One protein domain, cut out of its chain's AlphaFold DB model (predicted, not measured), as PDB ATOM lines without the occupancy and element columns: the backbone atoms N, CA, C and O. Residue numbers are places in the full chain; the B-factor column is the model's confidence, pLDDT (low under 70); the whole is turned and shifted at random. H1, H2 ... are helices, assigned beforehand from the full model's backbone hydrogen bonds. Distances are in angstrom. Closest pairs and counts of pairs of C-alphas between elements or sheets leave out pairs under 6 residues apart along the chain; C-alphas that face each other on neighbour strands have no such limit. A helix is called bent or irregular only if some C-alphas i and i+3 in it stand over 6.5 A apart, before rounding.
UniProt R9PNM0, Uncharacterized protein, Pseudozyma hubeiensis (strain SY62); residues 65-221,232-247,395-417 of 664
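Overview. This is residues 65 to 221, 232 to 247 and 395 to 417 of the 664 residues of an uncharacterized protein of Pseudozyma hubeiensis (strain SY62) (UniProt R9PNM0). What shape do these atoms make? Three long helices, H3, H4 and H5, run side by side in a row, alternately one way and the other, with H4 in the middle, while H7 runs alongside one face of the row, near H3 and H4. H2 crosses the first end of H3, H1 lies with long loops on the H3 side of the row, and residues 236 to 247 of H6 stick out on the H5 side. What is it made of, and how large is it? The printed part has 196 residues with seven named helices, H1 to H7 in order along the chain, and no named strand; the class is all helix. It is compact, with a radius of gyration of the C-alphas of 18.9 A and spans of 53 by 51 by 31 A.

Arrangement. What touches the longest helix? H4, residues 163 to 191, touches H3, residues 132 to 157, as a helical hairpin at a shallow tilt of 20 degrees, opposite ways; the closest C-alphas, Leu 141 and Leu 180, are 5.9 A apart. H4 makes another helical hairpin with H5, residues 196 to 219, at 29 degrees, with the C-alphas of Leu 182 and Tyr 206 closest at 6.0 A. What stands further out? H2, residues 106 to 120, touches H3 with residues 109 to 113 alone, about perpendicular at 85 degrees, the C-alphas of Tyr 113 and Phe 132 closest at 6.8 A. H7, residues 395 to 417, is close to but not clearly touching H4, with the C-alphas of Arg 163 and Leu 414 closest at 7.2 A; H6, residues 232 to 247, stands likewise to H5, with Ile 215 and Trp 232 closest at 6.5 A between C-alphas. H1, residues 79 to 84, touches no helix. How do the backbones run? Every O i to N i+4 pair is within hydrogen-bond range in H4, H5, H6 and H7, against 21 of 22 in H3, 9 of 11 in H2 and 0 of 2 in H1, where 1 of 3 O i to N i+3 pairs is.

Along the chain. Where are the anchor points? H1 begins at C-alpha 79 (94.726, 101.728, 175.157), and H7 ends at C-alpha 417 (65.945, 100.007, 208.541). How long are the helices? H4 measures 41.8 A, H3 37.4 A, H5 34.7 A, H7 32.6 A, H6 22.2 A, H2 19.0 A and H1 10.5 A. Which are irregular? H1 and H2 are, with C-alphas 80 and 83 7.7 A apart, and 115 and 118 7.6 A apart.

Size, cuts and confidence. Where is the chain cut? Residues 222 to 231 and 248 to 394 are not printed, with C-alpha gaps of 12.7 A and 27.2 A. Which links are long? Those from H1 to H2 and H2 to H3 are long. Where is confidence low? The pLDDT is under 70 in, among others, residues 163 to 165, 215 to 221, 232 to 243 and 395 to 417, and its mean over the printed part is 80.4.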
ATOM      1  N   LEU A  65      85.634 120.929 179.652       66.81
ATOM      2  CA  LEU A  65      87.008 120.508 179.353       66.81
ATOM      3  C   LEU A  65      88.006 121.023 180.404       66.81
ATOM      4  O   LEU A  65      89.080 120.448 180.570       66.81
ATOM      5  N   LEU A  66      87.667 122.070 181.166       76.19
ATOM      6  CA  LEU A  66      88.501 122.535 182.284       76.19
ATOM      7  C   LEU A  66      88.452 121.529 183.449       76.19
ATOM      8  O   LEU A  66      89.479 121.118 183.990       76.19
ATOM      9  N   SER A  67      87.251 121.046 183.772       82.31
ATOM     10  CA  SER A  67      86.997 120.092 184.855       82.31
ATOM     11  C   SER A  67      86.127 118.930 184.392       82.31
ATOM     12  O   SER A  67      84.988 119.157 183.977       82.31
ATOM     13  N   ARG A  68      86.633 117.705 184.549       85.38
ATOM     14  CA  ARG A  68      85.884 116.465 184.318       85.38
ATOM     15  C   ARG A  68      85.201 115.962 185.589       85.38
ATOM     16  O   ARG A  68      85.577 116.355 186.692       85.38
ATOM     17  N   SER A  69      84.245 115.057 185.419       86.50
ATOM     18  CA  SER A  69      83.621 114.348 186.538       86.50
ATOM     19  C   SER A  69      84.602 113.411 187.250       86.50
ATOM     20  O   SER A  69      85.690 113.112 186.739       86.50
ATOM     21  N   SER A  70      84.195 112.908 188.416       89.88
ATOM     22  CA  SER A  70      84.907 111.824 189.098       89.88
ATOM     23  C   SER A  70      84.580 110.425 188.560       89.88
ATOM     24  O   SER A  70      85.182 109.454 189.021       89.88
ATOM     25  N   TYR A  71      83.664 110.294 187.594       91.06
ATOM     26  CA  TYR A  71      83.423 109.026 186.908       91.06
ATOM     27  C   TYR A  71      84.654 108.590 186.114       91.06
ATOM     28  O   TYR A  71      85.460 109.421 185.689       91.06
ATOM     29  N   LEU A  72      84.794 107.280 185.915       92.06
ATOM     30  CA  LEU A  72      85.808 106.734 185.024       92.06
ATOM     31  C   LEU A  72      85.395 106.972 183.566       92.06
ATOM     32  O   LEU A  72      84.218 106.893 183.200       92.06
ATOM     33  N   GLU A  73      86.382 107.263 182.735       91.38
ATOM     34  CA  GLU A  73      86.252 107.472 181.296       91.38
ATOM     35  C   GLU A  73      87.186 106.481 180.573       91.38
ATOM     36  O   GLU A  73      88.184 106.057 181.160       91.38
ATOM     37  N   PRO A  74      86.927 106.086 179.308       91.00
ATOM     38  CA  PRO A  74      87.718 105.048 178.636       91.00
ATOM     39  C   PRO A  74      89.227 105.323 178.655       91.00
ATOM     40  O   PRO A  74      90.023 104.428 178.918       91.00
ATOM     41  N   TYR A  75      89.631 106.583 178.463       90.56
ATOM     42  CA  TYR A  75      91.038 106.992 178.456       90.56
ATOM     43  C   TYR A  75      91.712 106.998 179.839       90.56
ATOM     44  O   TYR A  75      92.910 107.254 179.934       90.56
ATOM     45  N   ASP A  76      90.995 106.676 180.915       92.56
ATOM     46  CA  ASP A  76      91.604 106.371 182.209       92.56
ATOM     47  C   ASP A  76      92.240 104.971 182.236       92.56
ATOM     48  O   ASP A  76      93.041 104.674 183.121       92.56
ATOM     49  N   TYR A  77      91.893 104.101 181.289       92.69
ATOM     50  CA  TYR A  77      92.444 102.754 181.143       92.69
ATOM     51  C   TYR A  77      93.478 102.715 180.005       92.69
ATOM     52  O   TYR A  77      93.391 103.525 179.078       92.69
ATOM     53  N   PRO A  78      94.466 101.799 180.024       91.81
ATOM     54  CA  PRO A  78      95.463 101.708 178.958       91.81
ATOM     55  C   PRO A  78      94.806 101.330 177.625       91.81
ATOM     56  O   PRO A  78      93.868 100.537 177.600       91.81
ATOM     57  N   THR A  79      95.327 101.846 176.505       89.69
ATOM     58  CA  THR A  79      94.726 101.728 175.157       89.69
ATOM     59  C   THR A  79      94.293 100.308 174.777       89.69
ATOM     60  O   THR A  79      93.254 100.138 174.152       89.69
ATOM     61  N   ALA A  80      95.043  99.291 175.212       89.38
ATOM     62  CA  ALA A  80      94.760  97.879 174.956       89.38
ATOM     63  C   ALA A  80      93.405  97.373 175.497       89.38
ATOM     64  O   ALA A  80      92.957  96.319 175.060       89.38
ATOM     65  N   VAL A  81      92.769  98.084 176.438       91.06
ATOM     66  CA  VAL A  81      91.513  97.654 177.086       91.06
ATOM     67  C   VAL A  81      90.385  98.689 176.976       91.06
ATOM     68  O   VAL A  81      89.301  98.486 177.497       91.06
ATOM     69  N   GLN A  82      90.597  99.813 176.283       90.00
ATOM     70  CA  GLN A  82      89.597 100.893 176.219       90.00
ATOM     71  C   GLN A  82      88.324 100.509 175.448       90.00
ATOM     72  O   GLN A  82      87.274 101.102 175.682       90.00
ATOM     73  N   ALA A  83      88.416  99.536 174.535       88.81
ATOM     74  CA  ALA A  83      87.316  99.122 173.666       88.81
ATOM     75  C   ALA A  83      86.140  98.485 174.428       88.81
ATOM     76  O   ALA A  83      84.994  98.660 174.021       88.81
ATOM     77  N   ASP A  84      86.417  97.805 175.545       90.50
ATOM     78  CA  ASP A  84      85.413  97.094 176.348       90.50
ATOM     79  C   ASP A  84      84.787  97.974 177.450       90.50
ATOM     80  O   ASP A  84      83.972  97.498 178.240       90.50
ATOM     81  N   PHE A  85      85.166  99.253 177.545       93.56
ATOM     82  CA  PHE A  85      84.695 100.146 178.603       93.56
ATOM     83  C   PHE A  85      83.220 100.542 178.410       93.56
ATOM     84  O   PHE A  85      82.861 101.182 177.416       93.56
ATOM     85  N   ASP A  86      82.362 100.259 179.398       92.31
ATOM     86  CA  ASP A  86      80.965 100.694 179.362       92.31
ATOM     87  C   ASP A  86      80.862 102.185 179.717       92.31
ATOM     88  O   ASP A  86      80.825 102.593 180.880       92.31
ATOM     89  N   THR A  87      80.778 103.010 178.675       88.25
ATOM     90  CA  THR A  87      80.586 104.466 178.765       88.25
ATOM     91  C   THR A  87      79.249 104.898 179.369       88.25
ATOM     92  O   THR A  87      79.123 106.062 179.740       88.25
ATOM     93  N   ARG A  88      78.250 104.010 179.480       88.06
ATOM     94  CA  ARG A  88      76.955 104.306 180.119       88.06
ATOM     95  C   ARG A  88      76.983 103.993 181.609       88.06
ATOM     96  O   ARG A  88      76.413 104.745 182.393       88.06
ATOM     97  N   ALA A  89      77.628 102.891 181.988       85.75
ATOM     98  CA  ALA A  89      77.809 102.510 183.388       85.75
ATOM     99  C   ALA A  89      79.006 103.209 184.059       85.75
ATOM    100  O   ALA A  89      79.098 103.198 185.283       85.75
ATOM    101  N   HIS A  90      79.918 103.801 183.277       89.75
ATOM    102  CA  HIS A  90      81.215 104.325 183.730       89.75
ATOM    103  C   HIS A  90      82.089 103.270 184.437       89.75
ATOM    104  O   HIS A  90      82.827 103.569 185.377       89.75
ATOM    105  N   VAL A  91      82.012 102.020 183.972       88.75
ATOM    106  CA  VAL A  91      82.686 100.855 184.565       88.75
ATOM    107  C   VAL A  91      83.311  99.999 183.464       88.75
ATOM    108  O   VAL A  91      82.737  99.817 182.393       88.75
ATOM    109  N   HIS A  92      84.486  99.432 183.740       92.38
ATOM    110  CA  HIS A  92      85.075  98.405 182.889       92.38
ATOM    111  C   HIS A  92      84.595  97.008 183.342       92.38
ATOM    112  O   HIS A  92      84.798  96.668 184.508       92.38
ATOM    113  N   PRO A  93      84.016  96.162 182.468       91.00
ATOM    114  CA  PRO A  93      83.448  94.867 182.867       91.00
ATOM    115  C   PRO A  93      84.500  93.868 183.375       91.00
ATOM    116  O   PRO A  93      84.245  93.135 184.324       91.00
ATOM    117  N   TYR A  94      85.692  93.855 182.766       92.00
ATOM    118  CA  TYR A  94      86.745  92.866 183.062       92.00
ATOM    119  C   TYR A  94      87.883  93.341 183.981       92.00
ATOM    120  O   TYR A  94      88.709  92.524 184.380       92.00
ATOM    121  N   TYR A  95      87.967  94.636 184.314       92.12
ATOM    122  CA  TYR A  95      89.113  95.198 185.041       92.12
ATOM    123  C   TYR A  95      88.658  96.079 186.204       92.12
ATOM    124  O   TYR A  95      87.711  96.850 186.053       92.12
ATOM    125  N   PRO A  96      89.344  96.016 187.359       90.94
ATOM    126  CA  PRO A  96      88.988  96.817 188.520       90.94
ATOM    127  C   PRO A  96      89.224  98.310 188.263       90.94
ATOM    128  O   PRO A  96      89.853  98.719 187.285       90.94
ATOM    129  N   THR A  97      88.781  99.139 189.207       90.06
ATOM    130  CA  THR A  97      88.971 100.601 189.212       90.06
ATOM    131  C   THR A  97      90.419 101.037 188.961       90.06
ATOM    132  O   THR A  97      90.633 102.086 188.365       90.06
ATOM    133  N   LEU A  98      91.417 100.247 189.376       90.19
ATOM    134  CA  LEU A  98      92.847 100.540 189.192       90.19
ATOM    135  C   LEU A  98      93.418 100.132 187.820       90.19
ATOM    136  O   LEU A  98      94.604 100.348 187.587       90.19
ATOM    137  N   GLY A  99      92.606  99.577 186.915       91.38
ATOM    138  CA  GLY A  99      93.060  99.057 185.623       91.38
ATOM    139  C   GLY A  99      93.530  97.597 185.668       91.38
ATOM    140  O   GLY A  99      93.379  96.928 186.694       91.38
ATOM    141  N   PRO A 100      94.073  97.077 184.552       93.50
ATOM    142  CA  PRO A 100      94.692  95.754 184.524       93.50
ATOM    143  C   PRO A 100      95.926  95.687 185.447       93.50
ATOM    144  O   PRO A 100      96.464  96.732 185.836       93.50
ATOM    145  N   PRO A 101      96.410  94.476 185.790       90.88
ATOM    146  CA  PRO A 101      97.683  94.299 186.485       90.88
ATOM    147  C   PRO A 101      98.814  95.108 185.834       90.88
ATOM    148  O   PRO A 101      98.797  95.355 184.630       90.88
ATOM    149  N   GLU A 102      99.781  95.548 186.642       90.19
ATOM    150  CA  GLU A 102     100.953  96.349 186.229       90.19
ATOM    151  C   GLU A 102     100.659  97.765 185.682       90.19
ATOM    152  O   GLU A 102     101.571  98.599 185.644       90.19
ATOM    153  N   PHE A 103      99.403  98.108 185.355       93.69
ATOM    154  CA  PHE A 103      99.048  99.441 184.851       93.69
ATOM    155  C   PHE A 103      99.385 100.559 185.842       93.69
ATOM    156  O   PHE A 103      99.888 101.607 185.438       93.69
ATOM    157  N   TRP A 104      99.162 100.327 187.140       92.56
ATOM    158  CA  TRP A 104      99.386 101.312 188.205       92.56
ATOM    159  C   TRP A 104     100.848 101.390 188.690       92.56
ATOM    160  O   TRP A 104     101.122 101.629 189.867       92.56
ATOM    161  N   THR A 105     101.801 101.178 187.781       94.19
ATOM    162  CA  THR A 105     103.242 101.385 188.001       94.19
ATOM    163  C   THR A 105     103.676 102.739 187.437       94.19
ATOM    164  O   THR A 105     103.110 103.216 186.455       94.19
ATOM    165  N   GLU A 106     104.692 103.383 188.022       93.38
ATOM    166  CA  GLU A 106     105.134 104.712 187.563       93.38
ATOM    167  C   GLU A 106     105.523 104.760 186.066       93.38
ATOM    168  O   GLU A 106     105.055 105.674 185.383       93.38
ATOM    169  N   PRO A 107     106.286 103.798 185.497       95.06
ATOM    170  CA  PRO A 107     106.625 103.822 184.072       95.06
ATOM    171  C   PRO A 107     105.392 103.680 183.169       95.06
ATOM    172  O   PRO A 107     105.265 104.403 182.178       95.06
ATOM    173  N   SER A 108     104.460 102.789 183.535       95.06
ATOM    174  CA  SER A 108     103.185 102.614 182.831       95.06
ATOM    175  C   SER A 108     102.358 103.899 182.868       95.06
ATOM    176  O   SER A 108     101.931 104.389 181.825       95.06
ATOM    177  N   LEU A 109     102.205 104.505 184.047       95.50
ATOM    178  CA  LEU A 109     101.440 105.735 184.226       95.50
ATOM    179  C   LEU A 109     102.066 106.926 183.493       95.50
ATOM    180  O   LEU A 109     101.328 107.705 182.896       95.50
ATOM    181  N   ARG A 110     103.400 107.070 183.476       96.31
ATOM    182  CA  ARG A 110     104.077 108.133 182.706       96.31
ATOM    183  C   ARG A 110     103.871 107.956 181.198       96.31
ATOM    184  O   ARG A 110     103.593 108.941 180.513       96.31
ATOM    185  N   LYS A 111     103.936 106.717 180.693       95.12
ATOM    186  CA  LYS A 111     103.614 106.378 179.293       95.12
ATOM    187  C   LYS A 111     102.135 106.620 178.968       95.12
ATOM    188  O   LYS A 111     101.816 107.111 177.891       95.12
ATOM    189  N   HIS A 112     101.235 106.297 179.893       95.00
ATOM    190  CA  HIS A 112      99.797 106.515 179.733       95.00
ATOM    191  C   HIS A 112      99.441 108.004 179.730       95.00
ATOM    192  O   HIS A 112      98.678 108.473 178.889       95.00
ATOM    193  N   TYR A 113     100.044 108.783 180.628       95.38
ATOM    194  CA  TYR A 113      99.919 110.236 180.640       95.38
ATOM    195  C   TYR A 113     100.370 110.843 179.307       95.38
ATOM    196  O   TYR A 113      99.622 111.624 178.724       95.38
ATOM    197  N   SER A 114     101.538 110.457 178.776       94.06
ATOM    198  CA  SER A 114     102.020 111.010 177.502       94.06
ATOM    199  C   SER A 114     101.135 110.634 176.309       94.06
ATOM    200  O   SER A 114     100.962 111.459 175.412       94.06
ATOM    201  N   SER A 115     100.517 109.445 176.307       91.56
ATOM    202  CA  SER A 115      99.576 109.047 175.252       91.56
ATOM    203  C   SER A 115      98.200 109.714 175.377       91.56
ATOM    204  O   SER A 115      97.589 110.016 174.355       91.56
ATOM    205  N   THR A 116      97.714 109.991 176.593       90.06
ATOM    206  CA  THR A 116      96.348 110.512 176.834       90.06
ATOM    207  C   THR A 116      96.262 112.017 177.097       90.06
ATOM    208  O   THR A 116      95.160 112.562 177.166       90.06
ATOM    209  N   LEU A 117      97.398 112.718 177.178       89.38
ATOM    210  CA  LEU A 117      97.494 114.161 177.442       89.38
ATOM    211  C   LEU A 117      96.535 114.994 176.576       89.38
ATOM    212  O   LEU A 117      95.789 115.817 177.102       89.38
ATOM    213  N   HIS A 118      96.505 114.729 175.269       85.56
ATOM    214  CA  HIS A 118      95.679 115.449 174.296       85.56
ATOM    215  C   HIS A 118      94.163 115.217 174.461       85.56
ATOM    216  O   HIS A 118      93.376 116.060 174.035       85.56
ATOM    217  N   LEU A 119      93.753 114.107 175.088       85.19
ATOM    218  CA  LEU A 119      92.346 113.778 175.348       85.19
ATOM    219  C   LEU A 119      91.798 114.565 176.546       85.19
ATOM    220  O   LEU A 119      90.647 114.992 176.532       85.19
ATOM    221  N   ARG A 120      92.628 114.780 177.578       84.94
ATOM    222  CA  ARG A 120      92.236 115.494 178.806       84.94
ATOM    223  C   ARG A 120      92.522 116.998 178.754       84.94
ATOM    224  O   ARG A 120      91.747 117.768 179.325       84.94
ATOM    225  N   TYR A 121      93.614 117.410 178.109       87.56
ATOM    226  CA  TYR A 121      94.112 118.789 178.088       87.56
ATOM    227  C   TYR A 121      94.269 119.270 176.637       87.56
ATOM    228  O   TYR A 121      95.330 119.149 176.027       87.56
ATOM    229  N   HIS A 122      93.188 119.812 176.069       86.19
ATOM    230  CA  HIS A 122      93.189 120.300 174.689       86.19
ATOM    231  C   HIS A 122      94.148 121.503 174.517       86.19
ATOM    232  O   HIS A 122      94.017 122.461 175.290       86.19
ATOM    233  N   PRO A 123      95.044 121.534 173.507       86.69
ATOM    234  CA  PRO A 123      96.097 122.555 173.397       86.69
ATOM    235  C   PRO A 123      95.617 124.013 173.344       86.69
ATOM    236  O   PRO A 123      96.320 124.903 173.814       86.69
ATOM    237  N   SER A 124      94.416 124.283 172.814       84.25
ATOM    238  CA  SER A 124      93.861 125.649 172.796       84.25
ATOM    239  C   SER A 124      93.425 126.158 174.175       84.25
ATOM    240  O   SER A 124      93.380 127.365 174.388       84.25
ATOM    241  N   LEU A 125      93.098 125.251 175.100       84.25
ATOM    242  CA  LEU A 125      92.723 125.580 176.477       84.25
ATOM    243  C   LEU A 125      93.917 125.459 177.419       84.25
ATOM    244  O   LEU A 125      94.052 126.279 178.317       84.25
ATOM    245  N   PHE A 126      94.789 124.474 177.202       89.88
ATOM    246  CA  PHE A 126      95.995 124.208 177.986       89.88
ATOM    247  C   PHE A 126      97.236 124.336 177.085       89.88
ATOM    248  O   PHE A 126      97.766 123.319 176.635       89.88
ATOM    249  N   PRO A 127      97.719 125.566 176.805       88.88
ATOM    250  CA  PRO A 127      98.876 125.784 175.928       88.88
ATOM    251  C   PRO A 127     100.171 125.187 176.500       88.88
ATOM    252  O   PRO A 127     101.071 124.823 175.749       88.88
ATOM    253  N   ALA A 128     100.250 125.056 177.826       88.81
ATOM    254  CA  ALA A 128     101.223 124.220 178.511       88.81
ATOM    255  C   ALA A 128     100.451 123.155 179.309       88.81
ATOM    256  O   ALA A 128      99.697 123.524 180.214       88.81
ATOM    257  N   PRO A 129     100.593 121.853 179.004       90.06
ATOM    258  CA  PRO A 129      99.873 120.818 179.733       90.06
ATOM    259  C   PRO A 129     100.355 120.719 181.193       90.06
ATOM    260  O   PRO A 129     101.540 120.941 181.468       90.06
ATOM    261  N   PRO A 130      99.473 120.371 182.149       93.69
ATOM    262  CA  PRO A 130      99.863 120.157 183.542       93.69
ATOM    263  C   PRO A 130     100.876 119.011 183.653       93.69
ATOM    264  O   PRO A 130     100.650 117.974 183.041       93.69
ATOM    265  N   PRO A 131     101.955 119.129 184.447       95.75
ATOM    266  CA  PRO A 131     102.969 118.083 184.552       95.75
ATOM    267  C   PRO A 131     102.391 116.787 185.136       95.75
ATOM    268  O   PRO A 131     101.375 116.803 185.839       95.75
ATOM    269  N   PHE A 132     103.089 115.673 184.896       95.62
ATOM    270  CA  PHE A 132     102.677 114.327 185.309       95.62
ATOM    271  C   PHE A 132     102.211 114.259 186.768       95.62
ATOM    272  O   PHE A 132     101.188 113.655 187.060       95.62
ATOM    273  N   GLU A 133     102.907 114.923 187.690       96.06
ATOM    274  CA  GLU A 133     102.626 114.883 189.127       96.06
ATOM    275  C   GLU A 133     101.319 115.605 189.513       96.06
ATOM    276  O   GLU A 133     100.793 115.387 190.608       96.06
ATOM    277  N   VAL A 134     100.791 116.476 188.645       94.75
ATOM    278  CA  VAL A 134      99.482 117.135 188.806       94.75
ATOM    279  C   VAL A 134      98.377 116.244 188.244       94.75
ATOM    280  O   VAL A 134      97.417 115.952 188.958       94.75
ATOM    281  N   TRP A 135      98.556 115.730 187.023       94.44
ATOM    282  CA  TRP A 135      97.647 114.748 186.416       94.44
ATOM    283  C   TRP A 135      97.509 113.482 187.276       94.44
ATOM    284  O   TRP A 135      96.402 113.001 187.513       94.44
ATOM    285  N   PHE A 136      98.616 112.975 187.822       95.50
ATOM    286  CA  PHE A 136      98.629 111.774 188.654       95.50
ATOM    287  C   PHE A 136      97.840 111.976 189.952       95.50
ATOM    288  O   PHE A 136      97.158 111.058 190.393       95.50
ATOM    289  N   LYS A 137      97.841 113.187 190.527       95.62
ATOM    290  CA  LYS A 137      96.989 113.526 191.680       95.62
ATOM    291  C   LYS A 137      95.507 113.591 191.310       95.62
ATOM    292  O   LYS A 137      94.689 113.081 192.071       95.62
ATOM    293  N   GLU A 138      95.159 114.168 190.154       94.19
ATOM    294  CA  GLU A 138      93.781 114.140 189.624       94.19
ATOM    295  C   GLU A 138      93.311 112.679 189.476       94.19
ATOM    296  O   GLU A 138      92.273 112.300 190.017       94.19
ATOM    297  N   GLN A 139      94.138 111.825 188.864       94.56
ATOM    298  CA  GLN A 139      93.884 110.390 188.701       94.56
ATOM    299  C   GLN A 139      93.784 109.625 190.030       94.56
ATOM    300  O   GLN A 139      92.848 108.848 190.210       94.56
ATOM    301  N   GLN A 140      94.694 109.844 190.984       95.44
ATOM    302  CA  GLN A 140      94.636 109.230 192.318       95.44
ATOM    303  C   GLN A 140      93.328 109.563 193.043       95.44
ATOM    304  O   GLN A 140      92.715 108.670 193.630       95.44
ATOM    305  N   LEU A 141      92.877 110.820 192.976       95.88
ATOM    306  CA  LEU A 141      91.608 111.248 193.569       95.88
ATOM    307  C   LEU A 141      90.414 110.581 192.875       95.88
ATOM    308  O   LEU A 141      89.539 110.059 193.564       95.88
ATOM    309  N   ILE A 142      90.411 110.506 191.540       94.88
ATOM    310  CA  ILE A 142      89.392 109.774 190.768       94.88
ATOM    311  C   ILE A 142      89.328 108.298 191.204       94.88
ATOM    312  O   ILE A 142      88.242 107.799 191.506       94.88
ATOM    313  N   ARG A 143      90.463 107.589 191.325       94.38
ATOM    314  CA  ARG A 143      90.454 106.181 191.783       94.38
ATOM    315  C   ARG A 143      89.984 106.037 193.223       94.38
ATOM    316  O   ARG A 143      89.164 105.165 193.494       94.38
ATOM    317  N   ALA A 144      90.453 106.899 194.125       94.75
ATOM    318  CA  ALA A 144      90.049 106.881 195.529       94.75
ATOM    319  C   ALA A 144      88.534 107.099 195.690       94.75
ATOM    320  O   ALA A 144      87.898 106.388 196.464       94.75
ATOM    321  N   ILE A 145      87.949 108.019 194.916       94.25
ATOM    322  CA  ILE A 145      86.501 108.265 194.883       94.25
ATOM    323  C   ILE A 145      85.736 107.019 194.419       94.25
ATOM    324  O   ILE A 145      84.790 106.605 195.087       94.25
ATOM    325  N   ASN A 146      86.143 106.400 193.306       93.88
ATOM    326  CA  ASN A 146      85.450 105.227 192.764       93.88
ATOM    327  C   ASN A 146      85.578 104.003 193.688       93.88
ATOM    328  O   ASN A 146      84.578 103.348 193.975       93.88
ATOM    329  N   MET A 147      86.771 103.742 194.238       90.88
ATOM    330  CA  MET A 147      86.985 102.672 195.221       90.88
ATOM    331  C   MET A 147      86.178 102.889 196.507       90.88
ATOM    332  O   MET A 147      85.630 101.933 197.060       90.88
ATOM    333  N   LEU A 148      86.081 104.130 196.997       89.69
ATOM    334  CA  LEU A 148      85.303 104.433 198.197       89.69
ATOM    335  C   LEU A 148      83.793 104.328 197.942       89.69
ATOM    336  O   LEU A 148      83.091 103.813 198.807       89.69
ATOM    337  N   SER A 149      83.303 104.721 196.758       90.19
ATOM    338  CA  SER A 149      81.907 104.474 196.362       90.19
ATOM    339  C   SER A 149      81.603 102.975 196.331       90.19
ATOM    340  O   SER A 149      80.685 102.534 197.010       90.19
ATOM    341  N   GLN A 150      82.438 102.173 195.661       87.12
ATOM    342  CA  GLN A 150      82.296 100.710 195.632       87.12
ATOM    343  C   GLN A 150      82.320 100.096 197.042       87.12
ATOM    344  O   GLN A 150      81.553  99.183 197.335       87.12
ATOM    345  N   THR A 151      83.157 100.623 197.942       85.81
ATOM    346  CA  THR A 151      83.202 100.203 199.355       85.81
ATOM    347  C   THR A 151      81.895 100.530 200.087       85.81
ATOM    348  O   THR A 151      81.377  99.690 200.816       85.81
ATOM    349  N   ILE A 152      81.346 101.732 199.881       82.50
ATOM    350  CA  ILE A 152      80.049 102.166 200.426       82.50
ATOM    351  C   ILE A 152      78.925 101.254 199.927       82.50
ATOM    352  O   ILE A 152      78.114 100.793 200.730       82.50
ATOM    353  N   ASP A 153      78.900 100.950 198.630       84.94
ATOM    354  CA  ASP A 153      77.850 100.136 198.021       84.94
ATOM    355  C   ASP A 153      77.899  98.688 198.561       84.94
ATOM    356  O   ASP A 153      76.905  98.232 199.138       84.94
ATOM    357  N   LEU A 154      79.072  98.034 198.552       81.44
ATOM    358  CA  LEU A 154      79.292  96.703 199.156       81.44
ATOM    359  C   LEU A 154      78.882  96.635 200.636       81.44
ATOM    360  O   LEU A 154      78.345  95.632 201.110       81.44
ATOM    361  N   GLU A 155      79.121  97.704 201.394       77.50
ATOM    362  CA  GLU A 155      78.735  97.762 202.801       77.50
ATOM    363  C   GLU A 155      77.237  97.942 202.994       77.50
ATOM    364  O   GLU A 155      76.686  97.342 203.915       77.50
ATOM    365  N   THR A 156      76.555  98.704 202.129       76.50
ATOM    366  CA  THR A 156      75.087  98.818 202.182       76.50
ATOM    367  C   THR A 156      74.364  97.512 201.867       76.50
ATOM    368  O   THR A 156      73.249  97.310 202.357       76.50
ATOM    369  N   GLU A 157      74.995  96.615 201.107       77.94
ATOM    370  CA  GLU A 157      74.503  95.260 200.835       77.94
ATOM    371  C   GLU A 157      74.743  94.291 202.006       77.94
ATOM    372  O   GLU A 157      74.051  93.274 202.141       77.94
ATOM    373  N   HIS A 158      75.687  94.602 202.900       72.56
ATOM    374  CA  HIS A 158      76.063  93.714 203.992       72.56
ATOM    375  C   HIS A 158      74.956  93.593 205.060       72.56
ATOM    376  O   HIS A 158      74.443  94.575 205.599       72.56
ATOM    377  N   ARG A 159      74.613  92.349 205.438       70.38
ATOM    378  CA  ARG A 159      73.509  92.048 206.381       70.38
ATOM    379  C   ARG A 159      73.683  92.692 207.761       70.38
ATOM    380  O   ARG A 159      72.693  92.982 208.432       70.38
ATOM    381  N   GLN A 160      74.928  92.879 208.197       72.75
ATOM    382  CA  GLN A 160      75.276  93.609 209.416       72.75
ATOM    383  C   GLN A 160      75.874  94.958 209.019       72.75
ATOM    384  O   GLN A 160      77.025  95.031 208.595       72.75
ATOM    385  N   LEU A 161      75.059  96.004 209.138       72.38
ATOM    386  CA  LEU A 161      75.333  97.335 208.607       72.38
ATOM    387  C   LEU A 161      75.730  98.307 209.725       72.38
ATOM    388  O   LEU A 161      74.860  98.808 210.450       72.38
ATOM    389  N   ASP A 162      77.027  98.604 209.855       72.00
ATOM    390  CA  ASP A 162      77.491  99.682 210.735       72.00
ATOM    391  C   ASP A 162      77.207 101.046 210.090       72.00
ATOM    392  O   ASP A 162      77.922 101.542 209.220       72.00
ATOM    393  N   ARG A 163      76.134 101.672 210.569       69.44
ATOM    394  CA  ARG A 163      75.655 102.972 210.091       69.44
ATOM    395  C   ARG A 163      76.638 104.107 210.360       69.44
ATOM    396  O   ARG A 163      76.608 105.097 209.636       69.44
ATOM    397  N   LEU A 164      77.448 104.002 211.414       68.62
ATOM    398  CA  LEU A 164      78.389 105.049 211.805       68.62
ATOM    399  C   LEU A 164      79.661 104.962 210.960       68.62
ATOM    400  O   LEU A 164      80.164 105.994 210.516       68.62
ATOM    401  N   ALA A 165      80.130 103.747 210.664       67.94
ATOM    402  CA  ALA A 165      81.193 103.534 209.685       67.94
ATOM    403  C   ALA A 165      80.765 103.974 208.272       67.94
ATOM    404  O   ALA A 165      81.496 104.720 207.622       67.94
ATOM    405  N   LEU A 166      79.550 103.617 207.839       73.06
ATOM    406  CA  LEU A 166      79.013 104.043 206.543       73.06
ATOM    407  C   LEU A 166      78.877 105.572 206.436       73.06
ATOM    408  O   LEU A 166      79.307 106.160 205.449       73.06
ATOM    409  N   PHE A 167      78.343 106.239 207.467       74.62
ATOM    410  CA  PHE A 167      78.242 107.704 207.488       74.62
ATOM    411  C   PHE A 167      79.618 108.386 207.394       74.62
ATOM    412  O   PHE A 167      79.775 109.350 206.646       74.62
ATOM    413  N   ARG A 168      80.636 107.858 208.090       71.50
ATOM    414  CA  ARG A 168      82.022 108.345 207.971       71.50
ATOM    415  C   ARG A 168      82.573 108.187 206.552       71.50
ATOM    416  O   ARG A 168      83.254 109.090 206.078       71.50
ATOM    417  N   ARG A 169      82.271 107.079 205.870       77.56
ATOM    418  CA  ARG A 169      82.706 106.836 204.484       77.56
ATOM    419  C   ARG A 169      82.024 107.769 203.489       77.56
ATOM    420  O   ARG A 169      82.700 108.312 202.628       77.56
ATOM    421  N   GLU A 170      80.731 108.034 203.650       80.75
ATOM    422  CA  GLU A 170      80.010 109.027 202.837       80.75
ATOM    423  C   GLU A 170      80.573 110.448 203.045       80.75
ATOM    424  O   GLU A 170      80.768 111.184 202.078       80.75
ATOM    425  N   MET A 171      80.932 110.826 204.282       78.50
ATOM    426  CA  MET A 171      81.649 112.087 204.536       78.50
ATOM    427  C   MET A 171      83.013 112.124 203.830       78.50
ATOM    428  O   MET A 171      83.317 113.103 203.152       78.50
ATOM    429  N   GLN A 172      83.807 111.053 203.928       82.00
ATOM    430  CA  GLN A 172      85.097 110.933 203.235       82.00
ATOM    431  C   GLN A 172      84.946 111.000 201.703       82.00
ATOM    432  O   GLN A 172      85.776 111.611 201.033       82.00
ATOM    433  N   LEU A 173      83.874 110.432 201.142       86.88
ATOM    434  CA  LEU A 173      83.553 110.523 199.714       86.88
ATOM    435  C   LEU A 173      83.251 111.971 199.302       86.88
ATOM    436  O   LEU A 173      83.716 112.424 198.252       86.88
ATOM    437  N   GLY A 174      82.534 112.716 200.149       83.06
ATOM    438  CA  GLY A 174      82.326 114.156 199.994       83.06
ATOM    439  C   GLY A 174      83.639 114.944 200.019       83.06
ATOM    440  O   GLY A 174      83.918 115.699 199.088       83.06
ATOM    441  N   GLU A 175      84.489 114.719 201.025       85.06
ATOM    442  CA  GLU A 175      85.796 115.385 201.147       85.06
ATOM    443  C   GLU A 175      86.705 115.115 199.938       85.06
ATOM    444  O   GLU A 175      87.269 116.055 199.373       85.06
ATOM    445  N   LEU A 176      86.798 113.860 199.480       89.56
ATOM    446  CA  LEU A 176      87.552 113.500 198.274       89.56
ATOM    447  C   LEU A 176      86.995 114.176 197.013       89.56
ATOM    448  O   LEU A 176      87.774 114.637 196.177       89.56
ATOM    449  N   SER A 177      85.669 114.286 196.887       89.50
ATOM    450  CA  SER A 177      85.024 114.961 195.749       89.50
ATOM    451  C   SER A 177      85.375 116.459 195.707       89.50
ATOM    452  O   SER A 177      85.667 117.002 194.640       89.50
ATOM    453  N   ILE A 178      85.441 117.125 196.866       87.31
ATOM    454  CA  ILE A 178      85.863 118.533 196.956       87.31
ATOM    455  C   ILE A 178      87.370 118.678 196.687       87.31
ATOM    456  O   ILE A 178      87.781 119.604 195.986       87.31
ATOM    457  N   LEU A 179      88.203 117.750 197.173       91.62
ATOM    458  CA  LEU A 179      89.641 117.722 196.871       91.62
ATOM    459  C   LEU A 179      89.919 117.540 195.370       91.62
ATOM    460  O   LEU A 179      90.819 118.200 194.838       91.62
ATOM    461  N   LEU A 180      89.137 116.710 194.669       93.19
ATOM    462  CA  LEU A 180      89.201 116.601 193.208       93.19
ATOM    463  C   LEU A 180      88.866 117.944 192.551       93.19
ATOM    464  O   LEU A 180      89.655 118.433 191.739       93.19
ATOM    465  N   ARG A 181      87.756 118.584 192.950       89.00
ATOM    466  CA  ARG A 181      87.364 119.891 192.399       89.00
ATOM    467  C   ARG A 181      88.446 120.950 192.624       89.00
ATOM    468  O   ARG A 181      88.808 121.646 191.679       89.00
ATOM    469  N   LEU A 182      89.009 121.047 193.828       91.38
ATOM    470  CA  LEU A 182      90.109 121.970 194.132       91.38
ATOM    471  C   LEU A 182      91.357 121.691 193.288       91.38
ATOM    472  O   LEU A 182      91.980 122.632 192.798       91.38
ATOM    473  N   THR A 183      91.697 120.418 193.075       94.06
ATOM    474  CA  THR A 183      92.834 120.013 192.233       94.06
ATOM    475  C   THR A 183      92.618 120.430 190.778       94.06
ATOM    476  O   THR A 183      93.518 121.001 190.161       94.06
ATOM    477  N   GLN A 184      91.413 120.236 190.239       92.62
ATOM    478  CA  GLN A 184      91.051 120.656 188.880       92.62
ATOM    479  C   GLN A 184      91.030 122.179 188.717       92.62
ATOM    480  O   GLN A 184      91.550 122.690 187.723       92.62
ATOM    481  N   ILE A 185      90.495 122.916 189.696       91.12
ATOM    482  CA  ILE A 185      90.526 124.384 189.687       91.12
ATOM    483  C   ILE A 185      91.975 124.886 189.747       91.12
ATOM    484  O   ILE A 185      92.374 125.702 188.920       91.12
ATOM    485  N   ALA A 186      92.800 124.371 190.666       92.75
ATOM    486  CA  ALA A 186      94.208 124.759 190.775       92.75
ATOM    487  C   ALA A 186      95.008 124.435 189.502       92.75
ATOM    488  O   ALA A 186      95.900 125.192 189.123       92.75
ATOM    489  N   THR A 187      94.678 123.331 188.829       92.81
ATOM    490  CA  THR A 187      95.250 122.959 187.528       92.81
ATOM    491  C   THR A 187      94.837 123.967 186.455       92.81
ATOM    492  O   THR A 187      95.685 124.536 185.769       92.81
ATOM    493  N   THR A 188      93.545 124.275 186.378       91.31
ATOM    494  CA  THR A 188      92.964 125.258 185.455       91.31
ATOM    495  C   THR A 188      93.601 126.645 185.636       91.31
ATOM    496  O   THR A 188      94.132 127.209 184.687       91.31
ATOM    497  N   LEU A 189      93.683 127.160 186.866       92.00
ATOM    498  CA  LEU A 189      94.259 128.477 187.182       92.00
ATOM    499  C   LEU A 189      95.767 128.619 186.902       92.00
ATOM    500  O   LEU A 189      96.271 129.749 186.849       92.00
ATOM    501  N   ARG A 190      96.498 127.502 186.785       93.56
ATOM    502  CA  ARG A 190      97.956 127.472 186.575       93.56
ATOM    503  C   ARG A 190      98.370 127.158 185.141       93.56
ATOM    504  O   ARG A 190      99.418 127.639 184.727       93.56
ATOM    505  N   TYR A 191      97.593 126.340 184.434       92.94
ATOM    506  CA  TYR A 191      97.981 125.759 183.145       92.94
ATOM    507  C   TYR A 191      97.025 126.114 181.999       92.94
ATOM    508  O   TYR A 191      97.421 126.007 180.840       92.94
ATOM    509  N   ALA A 192      95.792 126.551 182.290       90.38
ATOM    510  CA  ALA A 192      94.844 126.937 181.251       90.38
ATOM    511  C   ALA A 192      94.969 128.419 180.851       90.38
ATOM    512  O   ALA A 192      95.211 129.295 181.686       90.38
ATOM    513  N   ALA A 193      94.729 128.702 179.572       89.19
ATOM    514  CA  ALA A 193      94.530 130.046 179.048       89.19
ATOM    515  C   ALA A 193      93.104 130.520 179.385       89.19
ATOM    516  O   ALA A 193      92.144 130.218 178.679       89.19
ATOM    517  N   LEU A 194      92.964 131.243 180.499       85.38
ATOM    518  CA  LEU A 194      91.689 131.787 180.975       85.38
ATOM    519  C   LEU A 194      91.616 133.293 180.729       85.38
ATOM    520  O   LEU A 194      92.578 134.010 181.013       85.38
ATOM    521  N   ALA A 195      90.454 133.784 180.295       86.50
ATOM    522  CA  ALA A 195      90.167 135.216 180.334       86.50
ATOM    523  C   ALA A 195      90.036 135.712 181.798       86.50
ATOM    524  O   ALA A 195      89.754 134.900 182.694       86.50
ATOM    525  N   PRO A 196      90.268 137.010 182.079       85.75
ATOM    526  CA  PRO A 196      90.384 137.528 183.446       85.75
ATOM    527  C   PRO A 196      89.159 137.270 184.333       85.75
ATOM    528  O   PRO A 196      89.313 136.957 185.515       85.75
ATOM    529  N   GLU A 197      87.959 137.339 183.760       80.94
ATOM    530  CA  GLU A 197      86.678 137.134 184.445       80.94
ATOM    531  C   GLU A 197      86.568 135.686 184.945       80.94
ATOM    532  O   GLU A 197      86.282 135.432 186.116       80.94
ATOM    533  N   TRP A 198      86.905 134.726 184.074       78.88
ATOM    534  CA  TRP A 198      86.940 133.295 184.394       78.88
ATOM    535  C   TRP A 198      87.989 132.956 185.435       78.88
ATOM    536  O   TRP A 198      87.741 132.132 186.318       78.88
ATOM    537  N   ARG A 199      89.153 133.604 185.350       86.12
ATOM    538  CA  ARG A 199      90.213 133.440 186.337       86.12
ATOM    539  C   ARG A 199      89.746 133.899 187.719       86.12
ATOM    540  O   ARG A 199      89.873 133.139 188.673       86.12
ATOM    541  N   TRP A 200      89.186 135.102 187.824       82.56
ATOM    542  CA  TRP A 200      88.682 135.657 189.085       82.56
ATOM    543  C   TRP A 200      87.568 134.799 189.700       82.56
ATOM    544  O   TRP A 200      87.547 134.556 190.910       82.56
ATOM    545  N   PHE A 201      86.678 134.282 188.860       83.31
ATOM    546  CA  PHE A 201      85.587 133.414 189.275       83.31
ATOM    547  C   PHE A 201      86.072 132.027 189.749       83.31
ATOM    548  O   PHE A 201      85.706 131.603 190.848       83.31
ATOM    549  N   GLU A 202      86.945 131.333 189.007       86.50
ATOM    550  CA  GLU A 202      87.495 130.046 189.466       86.50
ATOM    551  C   GLU A 202      88.433 130.243 190.685       86.50
ATOM    552  O   GLU A 202      88.438 129.406 191.588       86.50
ATOM    553  N   GLU A 203      89.143 131.376 190.812       85.94
ATOM    554  CA  GLU A 203      89.844 131.752 192.055       85.94
ATOM    555  C   GLU A 203      88.876 131.934 193.234       85.94
ATOM    556  O   GLU A 203      89.176 131.492 194.343       85.94
ATOM    557  N   SER A 204      87.710 132.548 193.020       78.19
ATOM    558  CA  SER A 204      86.690 132.730 194.062       78.19
ATOM    559  C   SER A 204      86.105 131.389 194.516       78.19
ATOM    560  O   SER A 204      86.030 131.121 195.717       78.19
ATOM    561  N   MET A 205      85.815 130.491 193.571       81.12
ATOM    562  CA  MET A 205      85.381 129.122 193.869       81.12
ATOM    563  C   MET A 205      86.448 128.312 194.602       81.12
ATOM    564  O   MET A 205      86.128 127.607 195.560       81.12
ATOM    565  N   TYR A 206      87.717 128.428 194.201       85.75
ATOM    566  CA  TYR A 206      88.829 127.784 194.901       85.75
ATOM    567  C   TYR A 206      88.862 128.189 196.380       85.75
ATOM    568  O   TYR A 206      88.995 127.332 197.251       85.75
ATOM    569  N   ARG A 207      88.684 129.484 196.675       79.56
ATOM    570  CA  ARG A 207      88.665 130.008 198.052       79.56
ATOM    571  C   ARG A 207      87.489 129.459 198.856       79.56
ATOM    572  O   ARG A 207      87.700 129.036 199.987       79.56
ATOM    573  N   GLN A 208      86.285 129.426 198.281       79.06
ATOM    574  CA  GLN A 208      85.090 128.900 198.954       79.06
ATOM    575  C   GLN A 208      85.236 127.408 199.298       79.06
ATOM    576  O   GLN A 208      85.069 127.022 200.455       79.06
ATOM    577  N   TRP A 209      85.634 126.576 198.329       81.56
ATOM    578  CA  TRP A 209      85.846 125.140 198.551       81.56
ATOM    579  C   TRP A 209      87.009 124.850 199.515       81.56
ATOM    580  O   TRP A 209      86.911 123.939 200.340       81.56
ATOM    581  N   ALA A 210      88.097 125.625 199.450       79.56
ATOM    582  CA  ALA A 210      89.234 125.469 200.357       79.56
ATOM    583  C   ALA A 210      88.883 125.883 201.794       79.56
ATOM    584  O   ALA A 210      89.258 125.179 202.732       79.56
ATOM    585  N   ALA A 211      88.125 126.971 201.972       74.88
ATOM    586  CA  ALA A 211      87.621 127.389 203.278       74.88
ATOM    587  C   ALA A 211      86.701 126.318 203.885       74.88
ATOM    588  O   ALA A 211      86.898 125.935 205.039       74.88
ATOM    589  N   PHE A 212      85.771 125.766 203.098       76.62
ATOM    590  CA  PHE A 212      84.889 124.685 203.546       76.62
ATOM    591  C   PHE A 212      85.676 123.463 204.056       76.62
ATOM    592  O   PHE A 212      85.437 123.009 205.176       76.62
ATOM    593  N   LEU A 213      86.662 122.970 203.288       78.00
ATOM    594  CA  LEU A 213      87.513 121.855 203.733       78.00
ATOM    595  C   LEU A 213      88.372 122.200 204.952       78.00
ATOM    596  O   LEU A 213      88.578 121.353 205.817       78.00
ATOM    597  N   GLN A 214      88.892 123.427 205.041       76.38
ATOM    598  CA  GLN A 214      89.669 123.845 206.205       76.38
ATOM    599  C   GLN A 214      88.817 123.790 207.480       76.38
ATOM    600  O   GLN A 214      89.300 123.337 208.519       76.38
ATOM    601  N   ILE A 215      87.549 124.202 207.397       69.62
ATOM    602  CA  ILE A 215      86.628 124.176 208.534       69.62
ATOM    603  C   ILE A 215      86.207 122.736 208.864       69.62
ATOM    604  O   ILE A 215      86.255 122.367 210.038       69.62
ATOM    605  N   SER A 216      85.899 121.886 207.871       66.75
ATOM    606  CA  SER A 216      85.558 120.470 208.127       66.75
ATOM    607  C   SER A 216      86.713 119.715 208.800       66.75
ATOM    608  O   SER A 216      86.516 119.013 209.796       66.75
ATOM    609  N   GLN A 217      87.945 119.935 208.332       68.12
ATOM    610  CA  GLN A 217      89.149 119.332 208.906       68.12
ATOM    611  C   GLN A 217      89.513 119.886 210.285       68.12
ATOM    612  O   GLN A 217      90.193 119.198 211.047       68.12
ATOM    613  N   ASN A 218      89.126 121.121 210.609       64.38
ATOM    614  CA  ASN A 218      89.342 121.688 211.938       64.38
ATOM    615  C   ASN A 218      88.313 121.157 212.939       64.38
ATOM    616  O   ASN A 218      88.723 120.668 213.988       64.38
ATOM    617  N   ALA A 219      87.030 121.089 212.568       57.34
ATOM    618  CA  ALA A 219      85.991 120.457 213.385       57.34
ATOM    619  C   ALA A 219      86.330 118.991 213.753       57.34
ATOM    620  O   ALA A 219      86.009 118.528 214.846       57.34
ATOM    621  N   ALA A 220      87.041 118.271 212.876       51.66
ATOM    622  CA  ALA A 220      87.518 116.909 213.132       51.66
ATOM    623  C   ALA A 220      88.746 116.805 214.070       51.66
ATOM    624  O   ALA A 220      89.066 115.709 214.533       51.66
ATOM    625  N   LYS A 221      89.470 117.898 214.357       53.81
ATOM    626  CA  LYS A 221      90.664 117.878 215.237       53.81
ATOM    627  C   LYS A 221      90.321 118.013 216.722       53.81
ATOM    628  O   LYS A 221      91.139 117.636 217.563       53.81
ATOM    629  N   TRP A 232      82.859 126.758 212.954       49.72
ATOM    630  CA  TRP A 232      81.707 126.343 212.153       49.72
ATOM    631  C   TRP A 232      80.500 127.263 212.371       49.72
ATOM    632  O   TRP A 232      79.882 127.699 211.403       49.72
ATOM    633  N   GLU A 233      80.198 127.632 213.617       55.22
ATOM    634  CA  GLU A 233      79.150 128.606 213.946       55.22
ATOM    635  C   GLU A 233      79.460 129.995 213.365       55.22
ATOM    636  O   GLU A 233      78.569 130.615 212.789       55.22
ATOM    637  N   ASN A 234      80.714 130.450 213.411       60.34
ATOM    638  CA  ASN A 234      81.180 131.690 212.784       60.34
ATOM    639  C   ASN A 234      81.060 131.628 211.256       60.34
ATOM    640  O   ASN A 234      80.663 132.612 210.637       60.34
ATOM    641  N   HIS A 235      81.361 130.486 210.628       47.09
ATOM    642  CA  HIS A 235      81.176 130.320 209.186       47.09
ATOM    643  C   HIS A 235      79.694 130.305 208.791       47.09
ATOM    644  O   HIS A 235      79.318 130.954 207.818       47.09
ATOM    645  N   LEU A 236      78.834 129.640 209.567       56.38
ATOM    646  CA  LEU A 236      77.384 129.680 209.364       56.38
ATOM    647  C   LEU A 236      76.818 131.093 209.569       56.38
ATOM    648  O   LEU A 236      75.989 131.526 208.774       56.38
ATOM    649  N   GLN A 237      77.289 131.830 210.579       66.62
ATOM    650  CA  GLN A 237      76.928 133.235 210.791       66.62
ATOM    651  C   GLN A 237      77.429 134.130 209.652       66.62
ATOM    652  O   GLN A 237      76.680 134.983 209.196       66.62
ATOM    653  N   PHE A 238      78.642 133.909 209.140       61.56
ATOM    654  CA  PHE A 238      79.156 134.614 207.966       61.56
ATOM    655  C   PHE A 238      78.298 134.342 206.723       61.56
ATOM    656  O   PHE A 238      77.902 135.283 206.047       61.56
ATOM    657  N   LEU A 239      77.933 133.085 206.449       49.00
ATOM    658  CA  LEU A 239      77.031 132.751 205.339       49.00
ATOM    659  C   LEU A 239      75.635 133.369 205.519       49.00
ATOM    660  O   LEU A 239      75.031 133.799 204.542       49.00
ATOM    661  N   GLN A 240      75.133 133.464 206.755       64.75
ATOM    662  CA  GLN A 240      73.888 134.177 207.064       64.75
ATOM    663  C   GLN A 240      74.018 135.697 206.897       64.75
ATOM    664  O   GLN A 240      73.064 136.325 206.460       64.75
ATOM    665  N   GLN A 241      75.169 136.292 207.220       67.19
ATOM    666  CA  GLN A 241      75.438 137.720 207.013       67.19
ATOM    667  C   GLN A 241      75.584 138.057 205.529       67.19
ATOM    668  O   GLN A 241      75.000 139.036 205.088       67.19
ATOM    669  N   VAL A 242      76.299 137.234 204.754       56.94
ATOM    670  CA  VAL A 242      76.385 137.377 203.291       56.94
ATOM    671  C   VAL A 242      74.999 137.251 202.672       56.94
ATOM    672  O   VAL A 242      74.620 138.105 201.883       56.94
ATOM    673  N   ARG A 243      74.213 136.250 203.083       59.84
ATOM    674  CA  ARG A 243      72.834 136.092 202.614       59.84
ATOM    675  C   ARG A 243      71.966 137.307 202.952       59.84
ATOM    676  O   ARG A 243      71.250 137.767 202.081       59.84
ATOM    677  N   LYS A 244      72.039 137.829 204.179       72.81
ATOM    678  CA  LYS A 244      71.292 139.032 204.569       72.81
ATOM    679  C   LYS A 244      71.719 140.267 203.793       72.81
ATOM    680  O   LYS A 244      70.856 140.999 203.361       72.81
ATOM    681  N   ALA A 245      73.019 140.461 203.581       66.81
ATOM    682  CA  ALA A 245      73.511 141.566 202.767       66.81
ATOM    683  C   ALA A 245      73.021 141.462 201.313       66.81
ATOM    684  O   ALA A 245      72.726 142.483 200.717       66.81
ATOM    685  N   GLN A 246      72.887 140.247 200.767       61.94
ATOM    686  CA  GLN A 246      72.282 140.026 199.448       61.94
ATOM    687  C   GLN A 246      70.762 140.247 199.455       61.94
ATOM    688  O   GLN A 246      70.249 140.841 198.524       61.94
ATOM    689  N   GLU A 247      70.047 139.807 200.495       70.75
ATOM    690  CA  GLU A 247      68.605 140.060 200.653       70.75
ATOM    691  C   GLU A 247      68.316 141.567 200.847       70.75
ATOM    692  O   GLU A 247      67.352 142.070 200.290       70.75
ATOM    693  N   THR A 395      76.902 120.842 185.061       36.28
ATOM    694  CA  THR A 395      77.645 119.570 185.201       36.28
ATOM    695  C   THR A 395      78.097 119.193 186.623       36.28
ATOM    696  O   THR A 395      77.641 118.166 187.114       36.28
ATOM    697  N   PRO A 396      78.942 119.971 187.334       42.94
ATOM    698  CA  PRO A 396      79.418 119.567 188.664       42.94
ATOM    699  C   PRO A 396      78.338 119.704 189.745       42.94
ATOM    700  O   PRO A 396      78.445 119.099 190.806       42.94
ATOM    701  N   LEU A 397      77.303 120.508 189.479       41.69
ATOM    702  CA  LEU A 397      76.177 120.718 190.384       41.69
ATOM    703  C   LEU A 397      75.182 119.555 190.267       41.69
ATOM    704  O   LEU A 397      74.745 119.060 191.296       41.69
ATOM    705  N   VAL A 398      74.951 119.027 189.055       48.12
ATOM    706  CA  VAL A 398      74.274 117.734 188.847       48.12
ATOM    707  C   VAL A 398      75.077 116.581 189.452       48.12
ATOM    708  O   VAL A 398      74.489 115.803 190.178       48.12
ATOM    709  N   GLU A 399      76.405 116.491 189.289       53.28
ATOM    710  CA  GLU A 399      77.183 115.403 189.925       53.28
ATOM    711  C   GLU A 399      77.122 115.455 191.464       53.28
ATOM    712  O   GLU A 399      76.917 114.428 192.116       53.28
ATOM    713  N   LEU A 400      77.253 116.646 192.066       50.16
ATOM    714  CA  LEU A 400      77.037 116.830 193.505       50.16
ATOM    715  C   LEU A 400      75.601 116.491 193.908       50.16
ATOM    716  O   LEU A 400      75.405 115.886 194.958       50.16
ATOM    717  N   GLN A 401      74.610 116.845 193.092       51.34
ATOM    718  CA  GLN A 401      73.203 116.595 193.379       51.34
ATOM    719  C   GLN A 401      72.818 115.120 193.200       51.34
ATOM    720  O   GLN A 401      72.079 114.621 194.034       51.34
ATOM    721  N   ASP A 402      73.372 114.399 192.226       58.44
ATOM    722  CA  ASP A 402      73.212 112.951 192.025       58.44
ATOM    723  C   ASP A 402      73.889 112.162 193.152       58.44
ATOM    724  O   ASP A 402      73.341 111.196 193.690       58.44
ATOM    725  N   ARG A 403      75.068 112.613 193.594       60.25
ATOM    726  CA  ARG A 403      75.728 112.072 194.792       60.25
ATOM    727  C   ARG A 403      74.943 112.391 196.057       60.25
ATOM    728  O   ARG A 403      74.854 111.542 196.939       60.25
ATOM    729  N   PHE A 404      74.335 113.573 196.149       53.12
ATOM    730  CA  PHE A 404      73.528 113.981 197.297       53.12
ATOM    731  C   PHE A 404      72.154 113.301 197.326       53.12
ATOM    732  O   PHE A 404      71.690 112.964 198.412       53.12
ATOM    733  N   THR A 405      71.517 113.029 196.184       58.97
ATOM    734  CA  THR A 405      70.289 112.222 196.103       58.97
ATOM    735  C   THR A 405      70.592 110.760 196.395       58.97
ATOM    736  O   THR A 405      69.889 110.169 197.209       58.97
ATOM    737  N   SER A 406      71.682 110.199 195.861       59.44
ATOM    738  CA  SER A 406      72.160 108.855 196.218       59.44
ATOM    739  C   SER A 406      72.460 108.738 197.721       59.44
ATOM    740  O   SER A 406      71.937 107.852 198.398       59.44
ATOM    741  N   PHE A 407      73.180 109.707 198.298       57.72
ATOM    742  CA  PHE A 407      73.393 109.819 199.745       57.72
ATOM    743  C   PHE A 407      72.074 109.943 200.521       57.72
ATOM    744  O   PHE A 407      71.867 109.220 201.495       57.72
ATOM    745  N   GLN A 408      71.142 110.804 200.100       59.72
ATOM    746  CA  GLN A 408      69.823 110.937 200.731       59.72
ATOM    747  C   GLN A 408      69.010 109.646 200.648       59.72
ATOM    748  O   GLN A 408      68.335 109.294 201.617       59.72
ATOM    749  N   GLU A 409      69.069 108.921 199.532       66.94
ATOM    750  CA  GLU A 409      68.443 107.614 199.376       66.94
ATOM    751  C   GLU A 409      69.069 106.591 200.318       66.94
ATOM    752  O   GLU A 409      68.334 105.909 201.037       66.94
ATOM    753  N   ARG A 410      70.403 106.506 200.378       62.72
ATOM    754  CA  ARG A 410      71.125 105.598 201.283       62.72
ATOM    755  C   ARG A 410      70.830 105.944 202.747       62.72
ATOM    756  O   ARG A 410      70.380 105.071 203.492       62.72
ATOM    757  N   VAL A 411      70.897 107.213 203.149       56.28
ATOM    758  CA  VAL A 411      70.483 107.698 204.485       56.28
ATOM    759  C   VAL A 411      69.002 107.418 204.770       56.28
ATOM    760  O   VAL A 411      68.649 107.000 205.878       56.28
ATOM    761  N   SER A 412      68.118 107.549 203.780       61.94
ATOM    762  CA  SER A 412      66.697 107.208 203.916       61.94
ATOM    763  C   SER A 412      66.473 105.701 204.064       61.94
ATOM    764  O   SER A 412      65.639 105.284 204.873       61.94
ATOM    765  N   ARG A 413      67.236 104.858 203.356       61.31
ATOM    766  CA  ARG A 413      67.252 103.395 203.537       61.31
ATOM    767  C   ARG A 413      67.741 103.041 204.950       61.31
ATOM    768  O   ARG A 413      67.061 102.280 205.643       61.31
ATOM    769  N   LEU A 414      68.812 103.674 205.447       54.22
ATOM    770  CA  LEU A 414      69.296 103.531 206.834       54.22
ATOM    771  C   LEU A 414      68.233 103.927 207.873       54.22
ATOM    772  O   LEU A 414      68.033 103.223 208.873       54.22
ATOM    773  N   ALA A 415      67.525 105.035 207.647       57.78
ATOM    774  CA  ALA A 415      66.435 105.477 208.510       57.78
ATOM    775  C   ALA A 415      65.276 104.462 208.512       57.78
ATOM    776  O   ALA A 415      64.820 104.053 209.583       57.78
ATOM    777  N   ARG A 416      64.864 103.958 207.341       59.16
ATOM    778  CA  ARG A 416      63.807 102.933 207.199       59.16
ATOM    779  C   ARG A 416      64.181 101.605 207.874       59.16
ATOM    780  O   ARG A 416      63.339 101.007 208.548       59.16
ATOM    781  N   LEU A 417      65.447 101.184 207.810       54.56
ATOM    782  CA  LEU A 417      65.945 100.007 208.541       54.56
ATOM    783  C   LEU A 417      65.819 100.147 210.071       54.56
ATOM    784  O   LEU A 417      65.779  99.140 210.772       54.56
TER     785      LEU A 417